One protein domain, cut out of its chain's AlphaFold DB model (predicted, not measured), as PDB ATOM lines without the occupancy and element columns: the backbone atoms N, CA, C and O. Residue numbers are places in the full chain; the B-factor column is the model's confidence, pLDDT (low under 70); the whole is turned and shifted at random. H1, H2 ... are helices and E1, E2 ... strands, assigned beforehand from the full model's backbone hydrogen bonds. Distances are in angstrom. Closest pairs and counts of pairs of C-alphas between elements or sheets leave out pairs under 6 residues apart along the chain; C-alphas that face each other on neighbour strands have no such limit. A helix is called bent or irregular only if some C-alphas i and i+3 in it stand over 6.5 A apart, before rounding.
ATOM      1  N   ILE A  15      29.819 -29.401  27.666       95.81
ATOM      2  CA  ILE A  15      30.574 -29.400  28.919       95.81
ATOM      3  C   ILE A  15      29.660 -29.980  29.989       95.81
ATOM      4  O   ILE A  15      28.630 -29.400  30.321       95.81
ATOM      5  N   SER A  16      30.020 -31.148  30.516       95.12
ATOM      6  CA  SER A  16      29.295 -31.782  31.614       95.12
ATOM      7  C   SER A  16      30.272 -32.431  32.591       95.12
ATOM      8  O   SER A  16      31.252 -33.064  32.185       95.12
ATOM      9  N   CYS A  17      30.027 -32.237  33.880       95.81
ATOM     10  CA  CYS A  17      30.674 -32.941  34.976       95.81
ATOM     11  C   CYS A  17      29.760 -33.015  36.202       95.81
ATOM     12  O   CYS A  17      28.821 -32.231  36.368       95.81
ATOM     13  N   GLU A  18      30.060 -33.962  37.087       95.31
ATOM     14  CA  GLU A  18      29.269 -34.201  38.294       95.31
ATOM     15  C   GLU A  18      29.517 -33.132  39.358       95.31
ATOM     16  O   GLU A  18      28.616 -32.789  40.118       95.31
ATOM     17  N   THR A  19      30.735 -32.587  39.415       96.12
ATOM     18  CA  THR A  19      31.130 -31.619  40.444       96.12
ATOM     19  C   THR A  19      31.929 -30.461  39.862       96.12
ATOM     20  O   THR A  19      32.633 -30.615  38.860       96.12
ATOM     21  N   TRP A  20      31.904 -29.313  40.541       95.31
ATOM     22  CA  TRP A  20      32.708 -28.147  40.163       95.31
ATOM     23  C   TRP A  20      34.215 -28.430  40.152       95.31
ATOM     24  O   TRP A  20      34.955 -27.813  39.397       95.31
ATOM     25  N   LYS A  21      34.696 -29.419  40.917       95.19
ATOM     26  CA  LYS A  21      36.118 -29.808  40.941       95.19
ATOM     27  C   LYS A  21      36.609 -30.371  39.605       95.19
ATOM     28  O   LYS A  21      37.801 -30.320  39.326       95.19
ATOM     29  N   GLN A  22      35.697 -30.899  38.793       96.25
ATOM     30  CA  GLN A  22      35.988 -31.501  37.491       96.25
ATOM     31  C   GLN A  22      35.845 -30.502  36.333       96.25
ATOM     32  O   GLN A  22      36.204 -30.831  35.205       96.25
ATOM     33  N   ILE A  23      35.360 -29.277  36.582       96.31
ATOM     34  CA  ILE A  23      35.010 -28.348  35.497       96.31
ATOM     35  C   ILE A  23      36.209 -27.993  34.616       96.31
ATOM     36  O   ILE A  23      36.081 -27.915  33.398       96.31
ATOM     37  N   VAL A  24      37.397 -27.846  35.210       96.00
ATOM     38  CA  VAL A  24      38.636 -27.553  34.475       96.00
ATOM     39  C   VAL A  24      38.962 -28.682  33.497       96.00
ATOM     40  O   VAL A  24      39.311 -28.428  32.344       96.00
ATOM     41  N   GLU A  25      38.834 -29.932  33.942       97.00
ATOM     42  CA  GLU A  25      39.065 -31.106  33.103       97.00
ATOM     43  C   GLU A  25      38.031 -31.183  31.977       97.00
ATOM     44  O   GLU A  25      38.416 -31.294  30.812       97.00
ATOM     45  N   SER A  26      36.743 -31.015  32.287       96.50
ATOM     46  CA  SER A  26      35.675 -31.032  31.281       96.50
ATOM     47  C   SER A  26      35.824 -29.923  30.235       96.50
ATOM     48  O   SER A  26      35.647 -30.181  29.046       96.50
ATOM     49  N   VAL A  27      36.214 -28.708  30.634       96.06
ATOM     50  CA  VAL A  27      36.491 -27.598  29.703       96.06
ATOM     51  C   VAL A  27      37.695 -27.913  28.812       96.06
ATOM     52  O   VAL A  27      37.653 -27.660  27.606       96.06
ATOM     53  N   ASN A  28      38.757 -28.501  29.367       95.94
ATOM     54  CA  ASN A  28      39.928 -28.904  28.588       95.94
ATOM     55  C   ASN A  28      39.583 -30.004  27.575       95.94
ATOM     56  O   ASN A  28      39.972 -29.900  26.409       95.94
ATOM     57  N   LEU A  29      38.818 -31.018  27.993       95.88
ATOM     58  CA  LEU A  29      38.343 -32.100  27.128       95.88
ATOM     59  C   LEU A  29      37.455 -31.571  26.002       95.88
ATOM     60  O   LEU A  29      37.698 -31.899  24.839       95.88
ATOM     61  N   ALA A  30      36.492 -30.700  26.314       94.69
ATOM     62  CA  ALA A  30      35.685 -30.016  25.309       94.69
ATOM     63  C   ALA A  30      36.578 -29.238  24.332       94.69
ATOM     64  O   ALA A  30      36.457 -29.384  23.117       94.69
ATOM     65  N   GLY A  31      37.564 -28.503  24.854       93.50
ATOM     66  CA  GLY A  31      38.540 -27.761  24.065       93.50
ATOM     67  C   GLY A  31      39.251 -28.610  23.009       93.50
ATOM     68  O   GLY A  31      39.462 -28.118  21.900       93.50
ATOM     69  N   THR A  32      39.587 -29.873  23.295       94.31
ATOM     70  CA  THR A  32      40.272 -30.760  22.329       94.31
ATOM     71  C   THR A  32      39.478 -31.009  21.044       94.31
ATOM     72  O   THR A  32      40.092 -31.213  19.997       94.31
ATOM     73  N   GLN A  33      38.149 -30.914  21.111       93.12
ATOM     74  CA  GLN A  33      37.216 -31.168  20.008       93.12
ATOM     75  C   GLN A  33      36.859 -29.903  19.213       93.12
ATOM     76  O   GLN A  33      36.200 -29.986  18.181       93.12
ATOM     77  N   LEU A  34      37.297 -28.735  19.685       91.56
ATOM     78  CA  LEU A  34      37.041 -27.445  19.055       91.56
ATOM     79  C   LEU A  34      38.189 -27.021  18.137       91.56
ATOM     80  O   LEU A  34      39.367 -27.250  18.449       91.56
ATOM     81  N   SER A  35      37.857 -26.261  17.090       91.56
ATOM     82  CA  SER A  35      38.822 -25.436  16.368       91.56
ATOM     83  C   SER A  35      39.615 -24.526  17.313       91.56
ATOM     84  O   SER A  35      39.182 -24.159  18.410       91.56
ATOM     85  N   ILE A  36      40.798 -24.100  16.865       89.38
ATOM     86  CA  ILE A  36      41.684 -23.219  17.641       89.38
ATOM     87  C   ILE A  36      40.964 -21.927  18.055       89.38
ATOM     88  O   ILE A  36      41.157 -21.449  19.174       89.38
ATOM     89  N   THR A  37      40.124 -21.372  17.179       90.62
ATOM     90  CA  THR A  37      39.363 -20.146  17.447       90.62
ATOM     91  C   THR A  37      38.339 -20.365  18.557       90.62
ATOM     92  O   THR A  37      38.365 -19.642  19.555       90.62
ATOM     93  N   SER A  38      37.498 -21.396  18.444       91.19
ATOM     94  CA  SER A  38      36.477 -21.703  19.452       91.19
ATOM     95  C   SER A  38      37.104 -22.114  20.785       91.19
ATOM     96  O   SER A  38      36.662 -21.659  21.836       91.19
ATOM     97  N   ARG A  39      38.214 -22.863  20.770       93.88
ATOM     98  CA  ARG A  39      38.988 -23.191  21.979       93.88
ATOM     99  C   ARG A  39      39.496 -21.942  22.698       93.88
ATOM    100  O   ARG A  39      39.400 -21.854  23.920       93.88
ATOM    101  N   ARG A  40      40.039 -20.967  21.958       92.19
ATOM    102  CA  ARG A  40      40.505 -19.693  22.534       92.19
ATOM    103  C   ARG A  40      39.352 -18.902  23.144       92.19
ATOM    104  O   ARG A  40      39.511 -18.394  24.253       92.19
ATOM    105  N   LYS A  41      38.211 -18.833  22.449       92.56
ATOM    106  CA  LYS A  41      36.999 -18.159  22.936       92.56
ATOM    107  C   LYS A  41      36.482 -18.815  24.218       92.56
ATOM    108  O   LYS A  41      36.359 -18.129  25.226       92.56
ATOM    109  N   LEU A  42      36.307 -20.138  24.218       94.81
ATOM    110  CA  LEU A  42      35.896 -20.902  25.399       94.81
ATOM    111  C   LEU A  42      36.853 -20.691  26.579       94.81
ATOM    112  O   LEU A  42      36.407 -20.432  27.691       94.81
ATOM    113  N   GLY A  43      38.166 -20.730  26.338       94.81
ATOM    114  CA  GLY A  43      39.157 -20.471  27.382       94.81
ATOM    115  C   GLY A  43      39.087 -19.048  27.948       94.81
ATOM    116  O   GLY A  43      39.351 -18.851  29.130       94.81
ATOM    117  N   SER A  44      38.731 -18.054  27.128       93.44
ATOM    118  CA  SER A  44      38.515 -16.681  27.595       93.44
ATOM    119  C   SER A  44      37.277 -16.573  28.479       93.44
ATOM    120  O   SER A  44      37.361 -15.997  29.558       93.44
ATOM    121  N   ILE A  45      36.168 -17.180  28.053       93.50
ATOM    122  CA  ILE A  45      34.906 -17.208  28.803       93.50
ATOM    123  C   ILE A  45      35.094 -17.908  30.148       93.50
ATOM    124  O   ILE A  45      34.717 -17.371  31.184       93.50
ATOM    125  N   PHE A  46      35.747 -19.075  30.149       95.19
ATOM    126  CA  PHE A  46      36.048 -19.808  31.375       95.19
ATOM    127  C   PHE A  46      36.856 -18.960  32.364       95.19
ATOM    128  O   PHE A  46      36.497 -18.884  33.534       95.19
ATOM    129  N   ARG A  47      37.917 -18.283  31.898       93.44
ATOM    130  CA  ARG A  47      38.718 -17.389  32.751       93.44
ATOM    131  C   ARG A  47      37.901 -16.226  33.300       93.44
ATOM    132  O   ARG A  47      38.107 -15.857  34.448       93.44
ATOM    133  N   HIS A  48      37.002 -15.666  32.498       91.56
ATOM    134  CA  HIS A  48      36.149 -14.565  32.922       91.56
ATOM    135  C   HIS A  48      35.185 -15.008  34.030       91.56
ATOM    136  O   HIS A  48      35.167 -14.402  35.096       91.56
ATOM    137  N   TYR A  49      34.452 -16.111  33.838       92.50
ATOM    138  CA  TYR A  49      33.577 -16.643  34.890       92.50
ATOM    139  C   TYR A  49      34.344 -17.076  36.136       92.50
ATOM    140  O   TYR A  49      33.886 -16.817  37.241       92.50
ATOM    141  N   PHE A  50      35.527 -17.672  35.971       91.19
ATOM    142  CA  PHE A  50      36.391 -18.010  37.097       91.19
ATOM    143  C   PHE A  50      36.839 -16.765  37.877       91.19
ATOM    144  O   PHE A  50      36.862 -16.795  39.100       91.19
ATOM    145  N   ALA A  51      37.166 -15.667  37.194       87.56
ATOM    146  CA  ALA A  51      37.558 -14.421  37.850       87.56
ATOM    147  C   ALA A  51      36.388 -13.723  38.565       87.56
ATOM    148  O   ALA A  51      36.610 -13.075  39.583       87.56
ATOM    149  N   LEU A  52      35.161 -13.840  38.040       87.00
ATOM    150  CA  LEU A  52      33.972 -13.222  38.637       87.00
ATOM    151  C   LEU A  52      33.358 -14.041  39.779       87.00
ATOM    152  O   LEU A  52      32.827 -13.455  40.720       87.00
ATOM    153  N   TYR A  53      33.379 -15.370  39.677       90.00
ATOM    154  CA  TYR A  53      32.548 -16.252  40.503       90.00
ATOM    155  C   TYR A  53      33.279 -17.495  41.039       90.00
ATOM    156  O   TYR A  53      32.634 -18.441  41.497       90.00
ATOM    157  N   ASP A  54      34.610 -17.535  40.943       93.56
ATOM    158  CA  ASP A  54      35.441 -18.698  41.267       93.56
ATOM    159  C   ASP A  54      35.072 -19.964  40.457       93.56
ATOM    160  O   ASP A  54      34.377 -19.927  39.436       93.56
ATOM    161  N   LEU A  55      35.601 -21.129  40.857       93.25
ATOM    162  CA  LEU A  55      35.358 -22.400  40.158       93.25
ATOM    163  C   LEU A  55      33.899 -22.859  40.238       93.25
ATOM    164  O   LEU A  55      33.416 -23.486  39.296       93.25
ATOM    165  N   GLU A  56      33.219 -22.590  41.351       95.38
ATOM    166  CA  GLU A  56      31.833 -23.015  41.555       95.38
ATOM    167  C   GLU A  56      30.883 -22.228  40.649       95.38
ATOM    168  O   GLU A  56      30.101 -22.836  39.922       95.38
ATOM    169  N   GLY A  57      31.044 -20.908  40.552       92.94
ATOM    170  CA  GLY A  57      30.249 -20.125  39.612       92.94
ATOM    171  C   GLY A  57      30.621 -20.388  38.152       92.94
ATOM    172  O   GLY A  57      29.738 -20.430  37.295       92.94
ATOM    173  N   ALA A  58      31.891 -20.663  37.834       94.50
ATOM    174  CA  ALA A  58      32.248 -21.145  36.496       94.50
ATOM    175  C   ALA A  58      31.548 -22.476  36.163       94.50
ATOM    176  O   ALA A  58      31.074 -22.657  35.043       94.50
ATOM    177  N   TYR A  59      31.440 -23.392  37.127       96.88
ATOM    178  CA  TYR A  59      30.683 -24.632  36.972       96.88
ATOM    179  C   TYR A  59      29.192 -24.368  36.733       96.88
ATOM    180  O   TYR A  59      28.652 -24.881  35.759       96.88
ATOM    181  N   GLU A  60      28.542 -23.527  37.535       95.62
ATOM    182  CA  GLU A  60      27.118 -23.193  37.362       95.62
ATOM    183  C   GLU A  60      26.816 -22.572  35.990       95.62
ATOM    184  O   GLU A  60      25.781 -22.849  35.380       95.62
ATOM    185  N   ASN A  61      27.743 -21.769  35.464       94.62
ATOM    186  CA  ASN A  61      27.560 -21.079  34.192       94.62
ATOM    187  C   ASN A  61      27.879 -21.939  32.962       94.62
ATOM    188  O   ASN A  61      27.388 -21.626  31.878       94.62
ATOM    189  N   LEU A  62      28.680 -22.999  33.098       96.19
ATOM    190  CA  LEU A  62      29.174 -23.793  31.965       96.19
ATOM    191  C   LEU A  62      28.639 -25.227  31.937       96.19
ATOM    192  O   LEU A  62      28.574 -25.832  30.867       96.19
ATOM    193  N   ASN A  63      28.300 -25.796  33.093       97.38
ATOM    194  CA  ASN A  63      27.919 -27.195  33.192       97.38
ATOM    195  C   ASN A  63      26.566 -27.466  32.519       97.38
ATOM    196  O   ASN A  63      25.629 -26.679  32.623       97.38
ATOM    197  N   ASN A  64      26.461 -28.625  31.869       96.44
ATOM    198  CA  ASN A  64      25.301 -29.077  31.101       96.44
ATOM    199  C   ASN A  64      24.899 -28.146  29.947       96.44
ATOM    200  O   ASN A  64      23.739 -28.147  29.536       96.44
ATOM    201  N   LYS A  65      25.856 -27.395  29.394       96.00
ATOM    202  CA  LYS A  65      25.642 -26.536  28.227       96.00
ATOM    203  C   LYS A  65      26.552 -26.936  27.076       96.00
ATOM    204  O   LYS A  65      27.669 -27.427  27.280       96.00
ATOM    205  N   SER A  66      26.074 -26.708  25.859       96.06
ATOM    206  CA  SER A  66      26.926 -26.766  24.677       96.06
ATOM    207  C   SER A  66      27.818 -25.530  24.602       96.06
ATOM    208  O   SER A  66      27.501 -24.459  25.126       96.06
ATOM    209  N   VAL A  67      28.934 -25.651  23.890       94.62
ATOM    210  CA  VAL A  67      29.825 -24.518  23.621       94.62
ATOM    211  C   VAL A  67      29.097 -23.391  22.871       94.62
ATOM    212  O   VAL A  67      29.314 -22.224  23.196       94.62
ATOM    213  N   SER A  68      28.188 -23.707  21.940       92.88
ATOM    214  CA  SER A  68      27.337 -22.708  21.272       92.88
ATOM    215  C   SER A  68      26.449 -21.937  22.248       92.88
ATOM    216  O   SER A  68      26.412 -20.708  22.191       92.88
ATOM    217  N   GLN A  69      25.779 -22.636  23.170       93.50
ATOM    218  CA  GLN A  69      24.931 -22.017  24.191       93.50
ATOM    219  C   GLN A  69      25.752 -21.094  25.085       93.50
ATOM    220  O   GLN A  69      25.379 -19.943  25.287       93.50
ATOM    221  N   ILE A  70      26.915 -21.557  25.545       94.12
ATOM    222  CA  ILE A  70      27.827 -20.760  26.370       94.12
ATOM    223  C   ILE A  70      28.251 -19.482  25.641       94.12
ATOM    224  O   ILE A  70      28.281 -18.413  26.245       94.12
ATOM    225  N   PHE A  71      28.574 -19.564  24.348       92.62
ATOM    226  CA  PHE A  71      28.974 -18.390  23.571       92.62
ATOM    227  C   PHE A  71      27.835 -17.387  23.427       92.62
ATOM    228  O   PHE A  71      28.062 -16.193  23.608       92.62
ATOM    229  N   GLN A  72      26.632 -17.874  23.129       90.56
ATOM    230  CA  GLN A  72      25.450 -17.035  22.984       90.56
ATOM    231  C   GLN A  72      25.070 -16.367  24.310       90.56
ATOM    232  O   GLN A  72      24.814 -15.168  24.349       90.56
ATOM    233  N   GLU A  73      25.052 -17.120  25.408       89.56
ATOM    234  CA  GLU A  73      24.741 -16.586  26.734       89.56
ATOM    235  C   GLU A  73      25.779 -15.560  27.182       89.56
ATOM    236  O   GLU A  73      25.409 -14.492  27.663       89.56
ATOM    237  N   TYR A  74      27.066 -15.829  26.965       88.25
ATOM    238  CA  TYR A  74      28.137 -14.902  27.323       88.25
ATOM    239  C   TYR A  74      28.044 -13.578  26.549       88.25
ATOM    240  O   TYR A  74      28.210 -12.512  27.135       88.25
ATOM    241  N   GLU A  75      27.719 -13.625  25.254       85.12
ATOM    242  CA  GLU A  75      27.493 -12.421  24.439       85.12
ATOM    243  C   GLU A  75      26.283 -11.601  24.905       85.12
ATOM    244  O   GLU A  75      26.294 -10.380  24.774       85.12
ATOM    245  N   ASN A  76      25.269 -12.255  25.476       79.56
ATOM    246  CA  ASN A  76      24.073 -11.589  25.998       79.56
ATOM    247  C   ASN A  76      24.218 -11.112  27.452       79.56
ATOM    248  O   ASN A  76      23.447 -10.260  27.884       79.56
ATOM    249  N   THR A  77      25.155 -11.681  28.213       72.75
ATOM    250  CA  THR A  77      25.306 -11.421  29.657       72.75
ATOM    251  C   THR A  77      26.359 -10.358  29.946       72.75
ATOM    252  O   THR A  77      26.243  -9.640  30.937       72.75
ATOM    253  N   ILE A  78      27.378 -10.217  29.093       64.62
ATOM    254  CA  ILE A  78      28.380  -9.170  29.285       64.62
ATOM    255  C   ILE A  78      27.838  -7.823  28.796       64.62
ATOM    256  O   ILE A  78      27.446  -7.718  27.629       64.62
ATOM    257  N   PRO A  79      27.850  -6.778  29.646       54.25
ATOM    258  CA  PRO A  79      27.468  -5.433  29.250       54.25
ATOM    259  C   PRO A  79      28.485  -4.898  28.241       54.25
ATOM    260  O   PRO A  79      29.535  -4.371  28.596       54.25
ATOM    261  N   GLY A  80      28.161  -5.058  26.962       58.34
ATOM    262  CA  GLY A  80      28.893  -4.456  25.862       58.34
ATOM    263  C   GLY A  80      30.298  -5.016  25.639       58.34
ATOM    264  O   GLY A  80      30.949  -5.641  26.475       58.34
ATOM    265  N   LYS A  81      30.796  -4.779  24.430       58.91
ATOM    266  CA  LYS A  81      32.203  -4.984  24.100       58.91
ATOM    267  C   LYS A  81      33.050  -4.133  25.064       58.91
ATOM    268  O   LYS A  81      32.718  -2.958  25.218       58.91
ATOM    269  N   PRO A  82      34.129  -4.664  25.671       64.19
ATOM    270  CA  PRO A  82      34.989  -3.850  26.517       64.19
ATOM    271  C   PRO A  82      35.499  -2.647  25.716       64.19
ATOM    272  O   PRO A  82      35.918  -2.781  24.560       64.19
ATOM    273  N   LEU A  83      35.442  -1.468  26.333       75.81
ATOM    274  CA  LEU A  83      35.977  -0.220  25.796       75.81
ATOM    275  C   LEU A  83      37.481  -0.342  25.541       75.81
ATOM    276  O   LEU A  83      38.000   0.207  24.569       75.81
ATOM    277  N   ALA A  84      38.178  -1.080  26.404       76.25
ATOM    278  CA  ALA A  84      39.592  -1.371  26.252       76.25
ATOM    279  C   ALA A  84      39.962  -2.698  26.919       76.25
ATOM    280  O   ALA A  84      39.411  -3.056  27.953       76.25
ATOM    281  N   SER A  85      40.953  -3.379  26.354       78.88
ATOM    282  CA  SER A  85      41.568  -4.576  26.927       78.88
ATOM    283  C   SER A  85      43.082  -4.401  26.907       78.88
ATOM    284  O   SER A  85      43.622  -3.841  25.948       78.88
ATOM    285  N   GLY A  86      43.786  -4.872  27.935       88.88
ATOM    286  CA  GLY A  86      45.237  -4.713  28.019       88.88
ATOM    287  C   GLY A  86      45.915  -5.641  29.022       88.88
ATOM    288  O   GLY A  86      45.295  -6.530  29.604       88.88
ATOM    289  N   GLN A  87      47.222  -5.440  29.196       91.06
ATOM    290  CA  GLN A  87      48.042  -6.168  30.160       91.06
ATOM    291  C   GLN A  87      48.940  -5.189  30.926       91.06
ATOM    292  O   GLN A  87      49.621  -4.375  30.306       91.06
ATOM    293  N   VAL A  88      48.957  -5.283  32.259       85.69
ATOM    294  CA  VAL A  88      49.844  -4.521  33.158       85.69
ATOM    295  C   VAL A  88      50.519  -5.508  34.102       85.69
ATOM    296  O   VAL A  88      49.835  -6.292  34.751       85.69
ATOM    297  N   ASP A  89      51.853  -5.518  34.140       83.56
ATOM    298  CA  ASP A  89      52.656  -6.386  35.020       83.56
ATOM    299  C   ASP A  89      52.255  -7.875  34.994       83.56
ATOM    300  O   ASP A  89      52.266  -8.579  36.000       83.56
ATOM    301  N   GLY A  90      51.879  -8.374  33.811       82.81
ATOM    302  CA  GLY A  90      51.444  -9.760  33.615       82.81
ATOM    303  C   GLY A  90      49.959 -10.016  33.895       82.81
ATOM    304  O   GLY A  90      49.463 -11.079  33.527       82.81
ATOM    305  N   VAL A  91      49.233  -9.045  34.450       71.81
ATOM    306  CA  VAL A  91      47.793  -9.115  34.729       71.81
ATOM    307  C   VAL A  91      47.004  -8.572  33.538       71.81
ATOM    308  O   VAL A  91      47.263  -7.468  33.065       71.81
ATOM    309  N   SER A  92      46.042  -9.347  33.036       78.44
ATOM    310  CA  SER A  92      45.127  -8.910  31.975       78.44
ATOM    311  C   SER A  92      43.930  -8.163  32.556       78.44
ATOM    312  O   SER A  92      43.380  -8.593  33.568       78.44
ATOM    313  N   TYR A  93      43.514  -7.079  31.901       81.44
ATOM    314  CA  TYR A  93      42.324  -6.314  32.275       81.44
ATOM    315  C   TYR A  93      41.414  -6.072  31.068       81.44
ATOM    316  O   TYR A  93      41.901  -5.894  29.950       81.44
ATOM    317  N   ASP A  94      40.110  -6.006  31.337       78.81
ATOM    318  CA  ASP A  94      39.061  -5.560  30.420       78.81
ATOM    319  C   ASP A  94      38.292  -4.409  31.096       78.81
ATOM    320  O   ASP A  94      37.849  -4.531  32.237       78.81
ATOM    321  N   LEU A  95      38.182  -3.271  30.411       75.69
ATOM    322  CA  LEU A  95      37.446  -2.081  30.839       75.69
ATOM    323  C   LEU A  95      36.082  -2.072  30.159       75.69
ATOM    324  O   LEU A  95      36.010  -2.024  28.933       75.69
ATOM    325  N   TYR A  96      35.016  -2.063  30.948       75.44
ATOM    326  CA  TYR A  96      33.643  -1.957  30.463       75.44
ATOM    327  C   TYR A  96      33.126  -0.531  30.655       75.44
ATOM    328  O   TYR A  96      33.584   0.184  31.549       75.44
TER     329      TYR A  96
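What this domain is: This is residues 15 to 96 of the 105 residues of an uncharacterized protein of Planctopirus limnophila (strain ATCC 43296 / DSM 3776 / IFAM 1008 / 290) (UniProt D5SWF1). Helices H1 and H3 and the short arm H2b cluster round H2a, the long arm of the bent helix H2, and a hairpin of strands E1 and E2 sits off to one end of this helical body, its residues 87 to 92 sticking out. The printed part has 82 residues, with H1, H2, H3, E1, E2 in chain order, mostly helix, the sheet antiparallel. It is compact, radius of gyration of the C-alphas 12.9 A, yet elongated, 35 by 23 by 22 A.

Where its parts are: E1 is residues 84 to 88; E2, residues 91 to 95, ends at C-alpha 95 (37.446, -2.081, 30.839). H2, residues 36 to 62, assigned as one helix by its hydrogen bonds, is bent, C-alphas 52 and 55 being 9.4 A apart: its arms are H2a, residues 36 to 52, 24.5 A, and H2b, residues 55 to 62. H1, residues 20 to 32, 19.5 A, begins at C-alpha 20 (32.708, -28.147, 40.163) and is irregular, C-alphas 21 and 24 being 7.3 A apart. H3 is residues 67 to 77.

How they stand to each other: In the E1 and E2 hairpin, N 86 and O 93 are within hydrogen-bond range, 2.9 A. H1 touches H2a with residues 27 to 32 alone, a helical hairpin at a shallow tilt of 18 degrees, closest C-alphas Gly 31 and Arg 39, 5.0 A. Every O i to N i+4 pair is within range in H2a, H2b and H3; in H1, 7 of 9.

The domain as a whole: The printed part has no cut and no long link; residues 78 to 82 are under pLDDT 70.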